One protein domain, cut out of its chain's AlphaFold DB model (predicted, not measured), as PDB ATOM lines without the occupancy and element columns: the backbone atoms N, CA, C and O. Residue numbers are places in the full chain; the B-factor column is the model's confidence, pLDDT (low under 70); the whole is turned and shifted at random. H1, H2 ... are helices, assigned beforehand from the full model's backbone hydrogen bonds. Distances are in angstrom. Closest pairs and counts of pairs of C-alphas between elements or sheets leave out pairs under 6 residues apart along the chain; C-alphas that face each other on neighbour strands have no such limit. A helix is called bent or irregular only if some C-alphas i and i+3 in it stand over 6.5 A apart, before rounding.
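AT A GLANCE: This is residues 4 to 76 of the 79 residues of an uncharacterized protein of Serratia fonticola (UniProt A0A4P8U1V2). A long helix, H4, is the core of a small helical body: short H2 packs on its later half, H3 folds back near its first half at a shallow tilt, and a wide loop of residues 17 to 41 leads from the remaining helix, H1, to H2. H1 makes a corner with the far end of H4, near it but not clearly touching, and its residues 4 to 11 stick out from the body as a free arm. The printed part has 73 residues with four named helices, in the order H1, H2, H3, H4, and no named strand; the class is all helix, with 43 residues in named elements. The whole is compact, with a radius of gyration of the C-alphas of 12.8 A, and the C-alphas span 37 by 27 by 20 A along their three main axes.

HOW THE PARTS SIT: Begin with H4, residues 59 to 75, the longest helix. Look beside its residues 66 to 73, which alone touch H2, residues 42 to 45: there are 12 pairs of C-alphas within 8 A, and the closest C-alphas, those of Trp 42 and Asp 70, are 4.4 A apart. Go next to Lys 62, where H3, residues 48 to 56, is close to H4 but not clearly touching. The closest C-alphas of these two helices, those of Trp 54 and Lys 62, are 7.4 A apart. H3 and H4 run opposite ways at a shallow tilt of 30 degrees. Then turn to Ser 74, where H1, residues 4 to 16, is close to H4 but not clearly touching. Their closest C-alphas, those of Arg 16 and Ser 74, are 7.5 A apart, and their lines are about perpendicular, at 82 degrees. H1 is apart from H3 and from H2, and H2 is apart from H3. In the backbones of H1 and H4 every pair of O i and N i+4 is within hydrogen-bond range; in H3 it is 3 of 5, and H2 is too short for such a pair.

IN THESE COORDINATES: Find C-alpha 59 of Ala 59 at (185.178, 144.882, 230.206), where H4 begins; from there it runs 24.3 A to C-alpha 75 of Asn 75 at (172.016, 155.197, 247.848). Go back to the first printed residue, Gly 4, whose C-alpha is at (168.113, 167.975, 234.914); H1 runs from it to Arg 16, 18.6 A from first to last C-alpha. H2 is a piece of four residues, Trp 42 to Tyr 45, 5.6 A long. H3 runs from Gln 48 to Thr 56, 14.3 A from first to last C-alpha. It is irregular: C-alphas 52 and 55 are 7.4 A apart, where about 5 A is found in a regular helix.

THE WHOLE: The two C-alphas farthest apart are those of Gly 4 and Arg 33, at 39.1 A, while those of Gly 4 and Glu 76, first and last of the printed part, are 22.2 A apart. Without residues 4 to 11 of H1, which stand free, the body has 65 residues and spans 32 by 25 by 19 A. The printed part has no cut. The link from H1 to H2, residues 17 to 41, is long, at 25 residues; the links from H2 to H3 and from H3 to H4 are tight, with two residues each. The mean pLDDT of the printed part is 72.9, and the model's confidence is low, under 70, at residues 4 to 24, residues 33 to 40 and residue 76. H1 has a mean pLDDT of 49 and H3 of 92.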
ATOM      1  N   GLY A   4     168.322 168.466 233.541       46.94
ATOM      2  CA  GLY A   4     168.113 167.975 234.914       46.94
ATOM      3  C   GLY A   4     168.959 166.750 235.283       46.94
ATOM      4  O   GLY A   4     169.529 166.711 236.368       46.94
ATOM      5  N   TRP A   5     169.109 165.795 234.359       50.84
ATOM      6  CA  TRP A   5     169.837 164.543 234.602       50.84
ATOM      7  C   TRP A   5     171.351 164.743 234.742       50.84
ATOM      8  O   TRP A   5     171.989 164.070 235.548       50.84
ATOM      9  N   LEU A   6     171.920 165.705 234.006       49.91
ATOM     10  CA  LEU A   6     173.354 166.006 234.035       49.91
ATOM     11  C   LEU A   6     173.786 166.632 235.366       49.91
ATOM     12  O   LEU A   6     174.842 166.284 235.876       49.91
ATOM     13  N   VAL A   7     172.963 167.498 235.968       52.84
ATOM     14  CA  VAL A   7     173.281 168.141 237.256       52.84
ATOM     15  C   VAL A   7     173.215 167.132 238.403       52.84
ATOM     16  O   VAL A   7     174.126 167.083 239.227       52.84
ATOM     17  N   THR A   8     172.207 166.255 238.424       52.47
ATOM     18  CA  THR A   8     172.139 165.157 239.402       52.47
ATOM     19  C   THR A   8     173.296 164.170 239.258       52.47
ATOM     20  O   THR A   8     173.822 163.701 240.264       52.47
ATOM     21  N   TRP A   9     173.732 163.886 238.029       51.91
ATOM     22  CA  TRP A   9     174.866 162.998 237.772       51.91
ATOM     23  C   TRP A   9     176.192 163.631 238.223       51.91
ATOM     24  O   TRP A   9     176.981 162.995 238.914       51.91
ATOM     25  N   PHE A  10     176.397 164.920 237.932       44.72
ATOM     26  CA  PHE A  10     177.619 165.646 238.289       44.72
ATOM     27  C   PHE A  10     177.773 165.859 239.806       44.72
ATOM     28  O   PHE A  10     178.875 165.740 240.338       44.72
ATOM     29  N   PHE A  11     176.676 166.112 240.530       42.09
ATOM     30  CA  PHE A  11     176.714 166.220 241.993       42.09
ATOM     31  C   PHE A  11     176.850 164.859 242.691       42.09
ATOM     32  O   PHE A  11     177.586 164.770 243.673       42.09
ATOM     33  N   LYS A  12     176.249 163.782 242.155       50.97
ATOM     34  CA  LYS A  12     176.547 162.414 242.618       50.97
ATOM     35  C   LYS A  12     178.024 162.066 242.412       50.97
ATOM     36  O   LYS A  12     178.640 161.534 243.327       50.97
ATOM     37  N   GLN A  13     178.611 162.421 241.266       49.81
ATOM     38  CA  GLN A  13     180.026 162.183 240.951       49.81
ATOM     39  C   GLN A  13     180.979 162.853 241.960       49.81
ATOM     40  O   GLN A  13     181.967 162.248 242.371       49.81
ATOM     41  N   LEU A  14     180.682 164.090 242.374       48.34
ATOM     42  CA  LEU A  14     181.518 164.862 243.302       48.34
ATOM     43  C   LEU A  14     181.427 164.365 244.753       48.34
ATOM     44  O   LEU A  14     182.454 164.294 245.423       48.34
ATOM     45  N   PHE A  15     180.242 163.961 245.226       46.12
ATOM     46  CA  PHE A  15     180.081 163.382 246.570       46.12
ATOM     47  C   PHE A  15     180.621 161.938 246.657       46.12
ATOM     48  O   PHE A  15     181.230 161.564 247.655       46.12
ATOM     49  N   ARG A  16     180.506 161.150 245.573       51.03
ATOM     50  CA  ARG A  16     181.048 159.777 245.439       51.03
ATOM     51  C   ARG A  16     182.576 159.710 245.619       51.03
ATOM     52  O   ARG A  16     183.102 158.656 245.965       51.03
ATOM     53  N   SER A  17     183.284 160.821 245.408       47.31
ATOM     54  CA  SER A  17     184.750 160.871 245.399       47.31
ATOM     55  C   SER A  17     185.405 161.074 246.775       47.31
ATOM     56  O   SER A  17     186.628 160.972 246.857       47.31
ATOM     57  N   ALA A  18     184.642 161.368 247.838       44.62
ATOM     58  CA  ALA A  18     185.197 161.718 249.154       44.62
ATOM     59  C   ALA A  18     185.271 160.551 250.165       44.62
ATOM     60  O   ALA A  18     186.021 160.650 251.132       44.62
ATOM     61  N   GLU A  19     184.558 159.438 249.939       52.91
ATOM     62  CA  GLU A  19     184.462 158.324 250.912       52.91
ATOM     63  C   GLU A  19     184.810 156.937 250.345       52.91
ATOM     64  O   GLU A  19     184.981 155.975 251.097       52.91
ATOM     65  N   LYS A  20     184.965 156.799 249.023       54.25
ATOM     66  CA  LYS A  20     185.259 155.507 248.392       54.25
ATOM     67  C   LYS A  20     186.754 155.271 248.251       54.25
ATOM     68  O   LYS A  20     187.463 156.037 247.602       54.25
ATOM     69  N   MET A  21     187.209 154.122 248.748       56.03
ATOM     70  CA  MET A  21     188.450 153.495 248.294       56.03
ATOM     71  C   MET A  21     188.225 152.965 246.865       56.03
ATOM     72  O   MET A  21     188.098 151.764 246.644       56.03
ATOM     73  N   TYR A  22     188.091 153.869 245.891       59.66
ATOM     74  CA  TYR A  22     187.981 153.515 244.479       59.66
ATOM     75  C   TYR A  22     189.349 153.033 243.996       59.66
ATOM     76  O   TYR A  22     190.291 153.818 243.886       59.66
ATOM     77  N   ILE A  23     189.470 151.730 243.744       66.12
ATOM     78  CA  ILE A  23     190.670 151.128 243.164       66.12
ATOM     79  C   ILE A  23     190.421 151.017 241.655       66.12
ATOM     80  O   ILE A  23     189.576 150.220 241.247       66.12
ATOM     81  N   PRO A  24     191.119 151.799 240.812       66.69
ATOM     82  CA  PRO A  24     190.939 151.720 239.367       66.69
ATOM     83  C   PRO A  24     191.238 150.302 238.858       66.69
ATOM     84  O   PRO A  24     192.312 149.766 239.140       66.69
ATOM     85  N   GLY A  25     190.316 149.703 238.097       76.50
ATOM     86  CA  GLY A  25     190.493 148.374 237.504       76.50
ATOM     87  C   GLY A  25     190.102 147.199 238.405       76.50
ATOM     88  O   GLY A  25     190.252 146.047 237.989       76.50
ATOM     89  N   ASP A  26     189.578 147.455 239.605       82.81
ATOM     90  CA  ASP A  26     189.018 146.417 240.481       82.81
ATOM     91  C   ASP A  26     187.812 145.733 239.816       82.81
ATOM     92  O   ASP A  26     187.638 144.531 239.937       82.81
ATOM     93  N   GLU A  27     187.036 146.439 238.995       78.75
ATOM     94  CA  GLU A  27     185.938 145.872 238.205       78.75
ATOM     95  C   GLU A  27     186.404 144.819 237.183       78.75
ATOM     96  O   GLU A  27     185.677 143.870 236.868       78.75
ATOM     97  N   ILE A  28     187.637 144.946 236.683       85.31
ATOM     98  CA  ILE A  28     188.205 144.037 235.681       85.31
ATOM     99  C   ILE A  28     188.657 142.727 236.327       85.31
ATOM    100  O   ILE A  28     188.404 141.652 235.764       85.31
ATOM    101  N   ASN A  29     189.284 142.822 237.502       82.69
ATOM    102  CA  ASN A  29     189.773 141.687 238.278       82.69
ATOM    103  C   ASN A  29     189.491 141.864 239.787       82.69
ATOM    104  O   ASN A  29     190.424 142.121 240.559       82.69
ATOM    105  N   PRO A  30     188.221 141.722 240.206       82.88
ATOM    106  CA  PRO A  30     187.812 142.030 241.570       82.88
ATOM    107  C   PRO A  30     188.344 141.008 242.563       82.88
ATOM    108  O   PRO A  30     188.214 139.791 242.391       82.88
ATOM    109  N   GLN A  31     188.905 141.499 243.667       82.44
ATOM    110  CA  GLN A  31     189.298 140.634 244.779       82.44
ATOM    111  C   GLN A  31     188.116 140.389 245.724       82.44
ATOM    112  O   GLN A  31     187.967 141.068 246.742       82.44
ATOM    113  N   TRP A  32     187.304 139.371 245.414       81.50
ATOM    114  CA  TRP A  32     186.105 139.004 246.187       81.50
ATOM    115  C   TRP A  32     186.376 138.583 247.641       81.50
ATOM    116  O   TRP A  32     185.518 138.749 248.498       81.50
ATOM    117  N   ARG A  33     187.553 138.007 247.932       66.56
ATOM    118  CA  ARG A  33     187.886 137.385 249.234       66.56
ATOM    119  C   ARG A  33     188.340 138.352 250.330       66.56
ATOM    120  O   ARG A  33     188.654 137.894 251.425       66.56
ATOM    121  N   ARG A  34     188.442 139.656 250.064       62.38
ATOM    122  CA  ARG A  34     188.841 140.606 251.112       62.38
ATOM    123  C   ARG A  34     187.663 140.856 252.047       62.38
ATOM    124  O   ARG A  34     186.561 141.105 251.576       62.38
ATOM    125  N   GLU A  35     187.911 140.828 253.355       56.50
ATOM    126  CA  GLU A  35     186.984 141.361 254.359       56.50
ATOM    127  C   GLU A  35     186.814 142.863 254.102       56.50
ATOM    128  O   GLU A  35     187.600 143.691 254.570       56.50
ATOM    129  N   ARG A  36     185.835 143.221 253.271       61.81
ATOM    130  CA  ARG A  36     185.553 144.610 252.927       61.81
ATOM    131  C   ARG A  36     184.677 145.188 254.032       61.81
ATOM    132  O   ARG A  36     183.551 144.757 254.239       61.81
ATOM    133  N   ARG A  37     185.253 146.109 254.809       55.91
ATOM    134  CA  ARG A  37     184.645 146.683 256.024       55.91
ATOM    135  C   ARG A  37     183.797 147.928 255.761       55.91
ATOM    136  O   ARG A  37     183.195 148.440 256.695       55.91
ATOM    137  N   SER A  38     183.790 148.433 254.526       65.38
ATOM    138  CA  SER A  38     183.019 149.624 254.176       65.38
ATOM    139  C   SER A  38     181.613 149.226 253.715       65.38
ATOM    140  O   SER A  38     181.509 148.362 252.840       65.38
ATOM    141  N   PRO A  39     180.547 149.844 254.259       63.72
ATOM    142  CA  PRO A  39     179.189 149.653 253.754       63.72
ATOM    143  C   PRO A  39     179.053 150.140 252.301       63.72
ATOM    144  O   PRO A  39     178.370 149.507 251.506       63.72
ATOM    145  N   HIS A  40     179.808 151.169 251.899       65.88
ATOM    146  CA  HIS A  40     179.792 151.720 250.538       65.88
ATOM    147  C   HIS A  40     180.729 150.990 249.565       65.88
ATOM    148  O   HIS A  40     181.419 151.623 248.763       65.88
ATOM    149  N   ASP A  41     180.780 149.660 249.643       75.62
ATOM    150  CA  ASP A  41     181.532 148.837 248.699       75.62
ATOM    151  C   ASP A  41     180.592 148.056 247.779       75.62
ATOM    152  O   ASP A  41     179.826 147.198 248.222       75.62
ATOM    153  N   TRP A  42     180.684 148.322 246.475       82.12
ATOM    154  CA  TRP A  42     179.873 147.671 245.450       82.12
ATOM    155  C   TRP A  42     179.993 146.138 245.468       82.12
ATOM    156  O   TRP A  42     179.035 145.452 245.115       82.12
ATOM    157  N   HIS A  43     181.111 145.578 245.956       83.50
ATOM    158  CA  HIS A  43     181.302 144.128 246.085       83.50
ATOM    159  C   HIS A  43     180.263 143.469 246.997       83.50
ATOM    160  O   HIS A  43     179.936 142.296 246.793       83.50
ATOM    161  N   ASN A  44     179.739 144.203 247.984       82.44
ATOM    162  CA  ASN A  44     178.741 143.701 248.929       82.44
ATOM    163  C   ASN A  44     177.396 143.408 248.250       82.44
ATOM    164  O   ASN A  44     176.658 142.540 248.707       82.44
ATOM    165  N   TYR A  45     177.110 144.073 247.129       83.25
ATOM    166  CA  TYR A  45     175.847 143.954 246.393       83.25
ATOM    167  C   TYR A  45     175.923 142.961 245.237       83.25
ATOM    168  O   TYR A  45     174.913 142.665 244.601       83.25
ATOM    169  N   VAL A  46     177.110 142.412 244.969       87.06
ATOM    170  CA  VAL A  46     177.287 141.361 243.969       87.06
ATOM    171  C   VAL A  46     176.977 140.013 244.605       87.06
ATOM    172  O   VAL A  46     177.716 139.555 245.484       87.06
ATOM    173  N   SER A  47     175.918 139.357 244.130       88.12
ATOM    174  CA  SER A  47     175.559 138.006 244.566       88.12
ATOM    175  C   SER A  47     176.638 136.984 244.202       88.12
ATOM    176  O   SER A  47     177.402 137.167 243.254       88.12
ATOM    177  N   GLN A  48     176.679 135.876 244.942       87.88
ATOM    178  CA  GLN A  48     177.645 134.802 244.705       87.88
ATOM    179  C   GLN A  48     177.568 134.254 243.267       87.88
ATOM    180  O   GLN A  48     178.602 134.148 242.614       87.88
ATOM    181  N   ASP A  49     176.363 134.033 242.736       91.19
ATOM    182  CA  ASP A  49     176.153 133.558 241.361       91.19
ATOM    183  C   ASP A  49     176.764 134.511 240.320       91.19
ATOM    184  O   ASP A  49     177.411 134.087 239.363       91.19
ATOM    185  N   VAL A  50     176.609 135.825 240.524       89.88
ATOM    186  CA  VAL A  50     177.174 136.844 239.628       89.88
ATOM    187  C   VAL A  50     178.702 136.871 239.721       89.88
ATOM    188  O   VAL A  50     179.373 137.056 238.704       89.88
ATOM    189  N   ARG A  51     179.276 136.635 240.909       91.06
ATOM    190  CA  ARG A  51     180.735 136.516 241.090       91.06
ATOM    191  C   ARG A  51     181.303 135.322 240.323       91.06
ATOM    192  O   ARG A  51     182.386 135.433 239.752       91.06
ATOM    193  N   GLU A  52     180.579 134.207 240.292       92.19
ATOM    194  CA  GLU A  52     180.998 132.975 239.610       92.19
ATOM    195  C   GLU A  52     181.056 133.138 238.090       92.19
ATOM    196  O   GLU A  52     181.982 132.637 237.451       92.19
ATOM    197  N   ILE A  53     180.133 133.911 237.514       93.88
ATOM    198  CA  ILE A  53     180.114 134.201 236.074       93.88
ATOM    199  C   ILE A  53     180.870 135.482 235.697       93.88
ATOM    200  O   ILE A  53     180.960 135.806 234.513       93.88
ATOM    201  N   TRP A  54     181.459 136.204 236.658       93.06
ATOM    202  CA  TRP A  54     182.070 137.518 236.417       93.06
ATOM    203  C   TRP A  54     183.159 137.497 235.341       93.06
ATOM    204  O   TRP A  54     183.313 138.439 234.566       93.06
ATOM    205  N   SER A  55     183.925 136.407 235.271       91.75
ATOM    206  CA  SER A  55     184.994 136.219 234.285       91.75
ATOM    207  C   SER A  55     184.485 136.114 232.843       91.75
ATOM    208  O   SER A  55     185.258 136.366 231.923       91.75
ATOM    209  N   THR A  56     183.205 135.783 232.648       95.19
ATOM    210  CA  THR A  56     182.569 135.643 231.327       95.19
ATOM    211  C   THR A  56     182.138 136.979 230.728       95.19
ATOM    212  O   THR A  56     181.934 137.076 229.518       95.19
ATOM    213  N   PHE A  57     182.026 138.017 231.557       92.69
ATOM    214  CA  PHE A  57     181.660 139.352 231.111       92.69
ATOM    215  C   PHE A  57     182.832 140.054 230.432       92.69
ATOM    216  O   PHE A  57     183.991 139.953 230.852       92.69
ATOM    217  N   ASN A  58     182.514 140.834 229.404       93.00
ATOM    218  CA  ASN A  58     183.479 141.737 228.799       93.00
ATOM    219  C   ASN A  58     183.738 142.958 229.710       93.00
ATOM    220  O   ASN A  58     183.037 143.193 230.696       93.00
ATOM    221  N   ALA A  59     184.769 143.739 229.389       88.38
ATOM    222  CA  ALA A  59     185.178 144.882 230.206       88.38
ATOM    223  C   ALA A  59     184.074 145.946 230.361       88.38
ATOM    224  O   ALA A  59     183.902 146.494 231.448       88.38
ATOM    225  N   GLU A  60     183.298 146.209 229.308       89.25
ATOM    226  CA  GLU A  60     182.206 147.192 229.339       89.25
ATOM    227  C   GLU A  60     181.049 146.726 230.231       89.25
ATOM    228  O   GLU A  60     180.538 147.499 231.039       89.25
ATOM    229  N   GLN A  61     180.684 145.446 230.151       90.25
ATOM    230  CA  GLN A  61     179.670 144.820 231.000       90.25
ATOM    231  C   GLN A  61     180.079 144.847 232.474       90.25
ATOM    232  O   GLN A  61     179.274 145.217 233.326       90.25
ATOM    233  N   LYS A  62     181.339 144.506 232.775       90.56
ATOM    234  CA  LYS A  62     181.889 144.580 234.137       90.56
ATOM    235  C   LYS A  62     181.810 145.993 234.694       90.56
ATOM    236  O   LYS A  62     181.379 146.173 235.827       90.56
ATOM    237  N   LYS A  63     182.176 146.989 233.883       86.44
ATOM    238  CA  LYS A  63     182.111 148.400 234.263       86.44
ATOM    239  C   LYS A  63     180.675 148.846 234.549       86.44
ATOM    240  O   LYS A  63     180.427 149.411 235.606       86.44
ATOM    241  N   ALA A  64     179.731 148.530 233.663       87.81
ATOM    242  CA  ALA A  64     178.323 148.882 233.845       87.81
ATOM    243  C   ALA A  64     177.707 148.221 235.094       87.81
ATOM    244  O   ALA A  64     176.958 148.856 235.835       87.81
ATOM    245  N   LEU A  65     178.044 146.954 235.356       88.31
ATOM    246  CA  LEU A  65     177.600 146.242 236.554       88.31
ATOM    247  C   LEU A  65     178.211 146.839 237.823       88.31
ATOM    248  O   LEU A  65     177.479 147.117 238.767       88.31
ATOM    249  N   ALA A  66     179.526 147.075 237.835       85.38
ATOM    250  CA  ALA A  66     180.203 147.702 238.964       85.38
ATOM    251  C   ALA A  66     179.602 149.080 239.274       85.38
ATOM    252  O   ALA A  66     179.276 149.340 240.423       85.38
ATOM    253  N   GLU A  67     179.359 149.922 238.263       83.69
ATOM    254  CA  GLU A  67     178.703 151.227 238.432       83.69
ATOM    255  C   GLU A  67     177.291 151.111 239.025       83.69
ATOM    256  O   GLU A  67     176.943 151.895 239.910       83.69
ATOM    257  N   CYS A  68     176.511 150.116 238.586       85.75
ATOM    258  CA  CYS A  68     175.165 149.838 239.090       85.75
ATOM    259  C   CYS A  68     175.177 149.413 240.567       85.75
ATOM    260  O   CYS A  68     174.453 149.975 241.389       85.75
ATOM    261  N   PHE A  69     176.031 148.457 240.935       86.31
ATOM    262  CA  PHE A  69     176.185 148.030 242.328       86.31
ATOM    263  C   PHE A  69     176.720 149.156 243.214       86.31
ATOM    264  O   PHE A  69     176.308 149.300 244.361       86.31
ATOM    265  N   ASP A  70     177.600 149.989 242.664       82.81
ATOM    266  CA  ASP A  70     178.164 151.150 243.339       82.81
ATOM    267  C   ASP A  70     177.122 152.255 243.577       82.81
ATOM    268  O   ASP A  70     177.193 152.962 244.584       82.81
ATOM    269  N   ASP A  71     176.131 152.381 242.687       81.12
ATOM    270  CA  ASP A  71     174.962 153.242 242.877       81.12
ATOM    271  C   ASP A  71     174.040 152.725 243.979       81.12
ATOM    272  O   ASP A  71     173.558 153.524 244.781       81.12
ATOM    273  N   ILE A  72     173.807 151.411 244.044       81.44
ATOM    274  CA  ILE A  72     173.030 150.799 245.131       81.44
ATOM    275  C   ILE A  72     173.737 151.064 246.463       81.44
ATOM    276  O   ILE A  72     173.133 151.649 247.359       81.44
ATOM    277  N   ALA A  73     175.037 150.765 246.538       78.00
ATOM    278  CA  ALA A  73     175.876 151.016 247.707       78.00
ATOM    279  C   ALA A  73     175.873 152.485 248.152       78.00
ATOM    280  O   ALA A  73     175.909 152.786 249.341       78.00
ATOM    281  N   SER A  74     175.852 153.422 247.200       72.81
ATOM    282  CA  SER A  74     175.826 154.862 247.484       72.81
ATOM    283  C   SER A  74     174.459 155.407 247.881       72.81
ATOM    284  O   SER A  74     174.407 156.488 248.461       72.81
ATOM    285  N   ASN A  75     173.366 154.735 247.523       72.06
ATOM    286  CA  ASN A  75     172.016 155.197 247.848       72.06
ATOM    287  C   ASN A  75     171.494 154.606 249.164       72.06
ATOM    288  O   ASN A  75     170.396 154.969 249.585       72.06
ATOM    289  N   GLU A  76     172.238 153.708 249.807       61.69
ATOM    290  CA  GLU A  76     171.874 153.251 251.140       61.69
ATOM    291  C   GLU A  76     172.104 154.351 252.175       61.69
ATOM    292  O   GLU A  76     173.228 154.783 252.435       61.69
TER     293      GLU A  76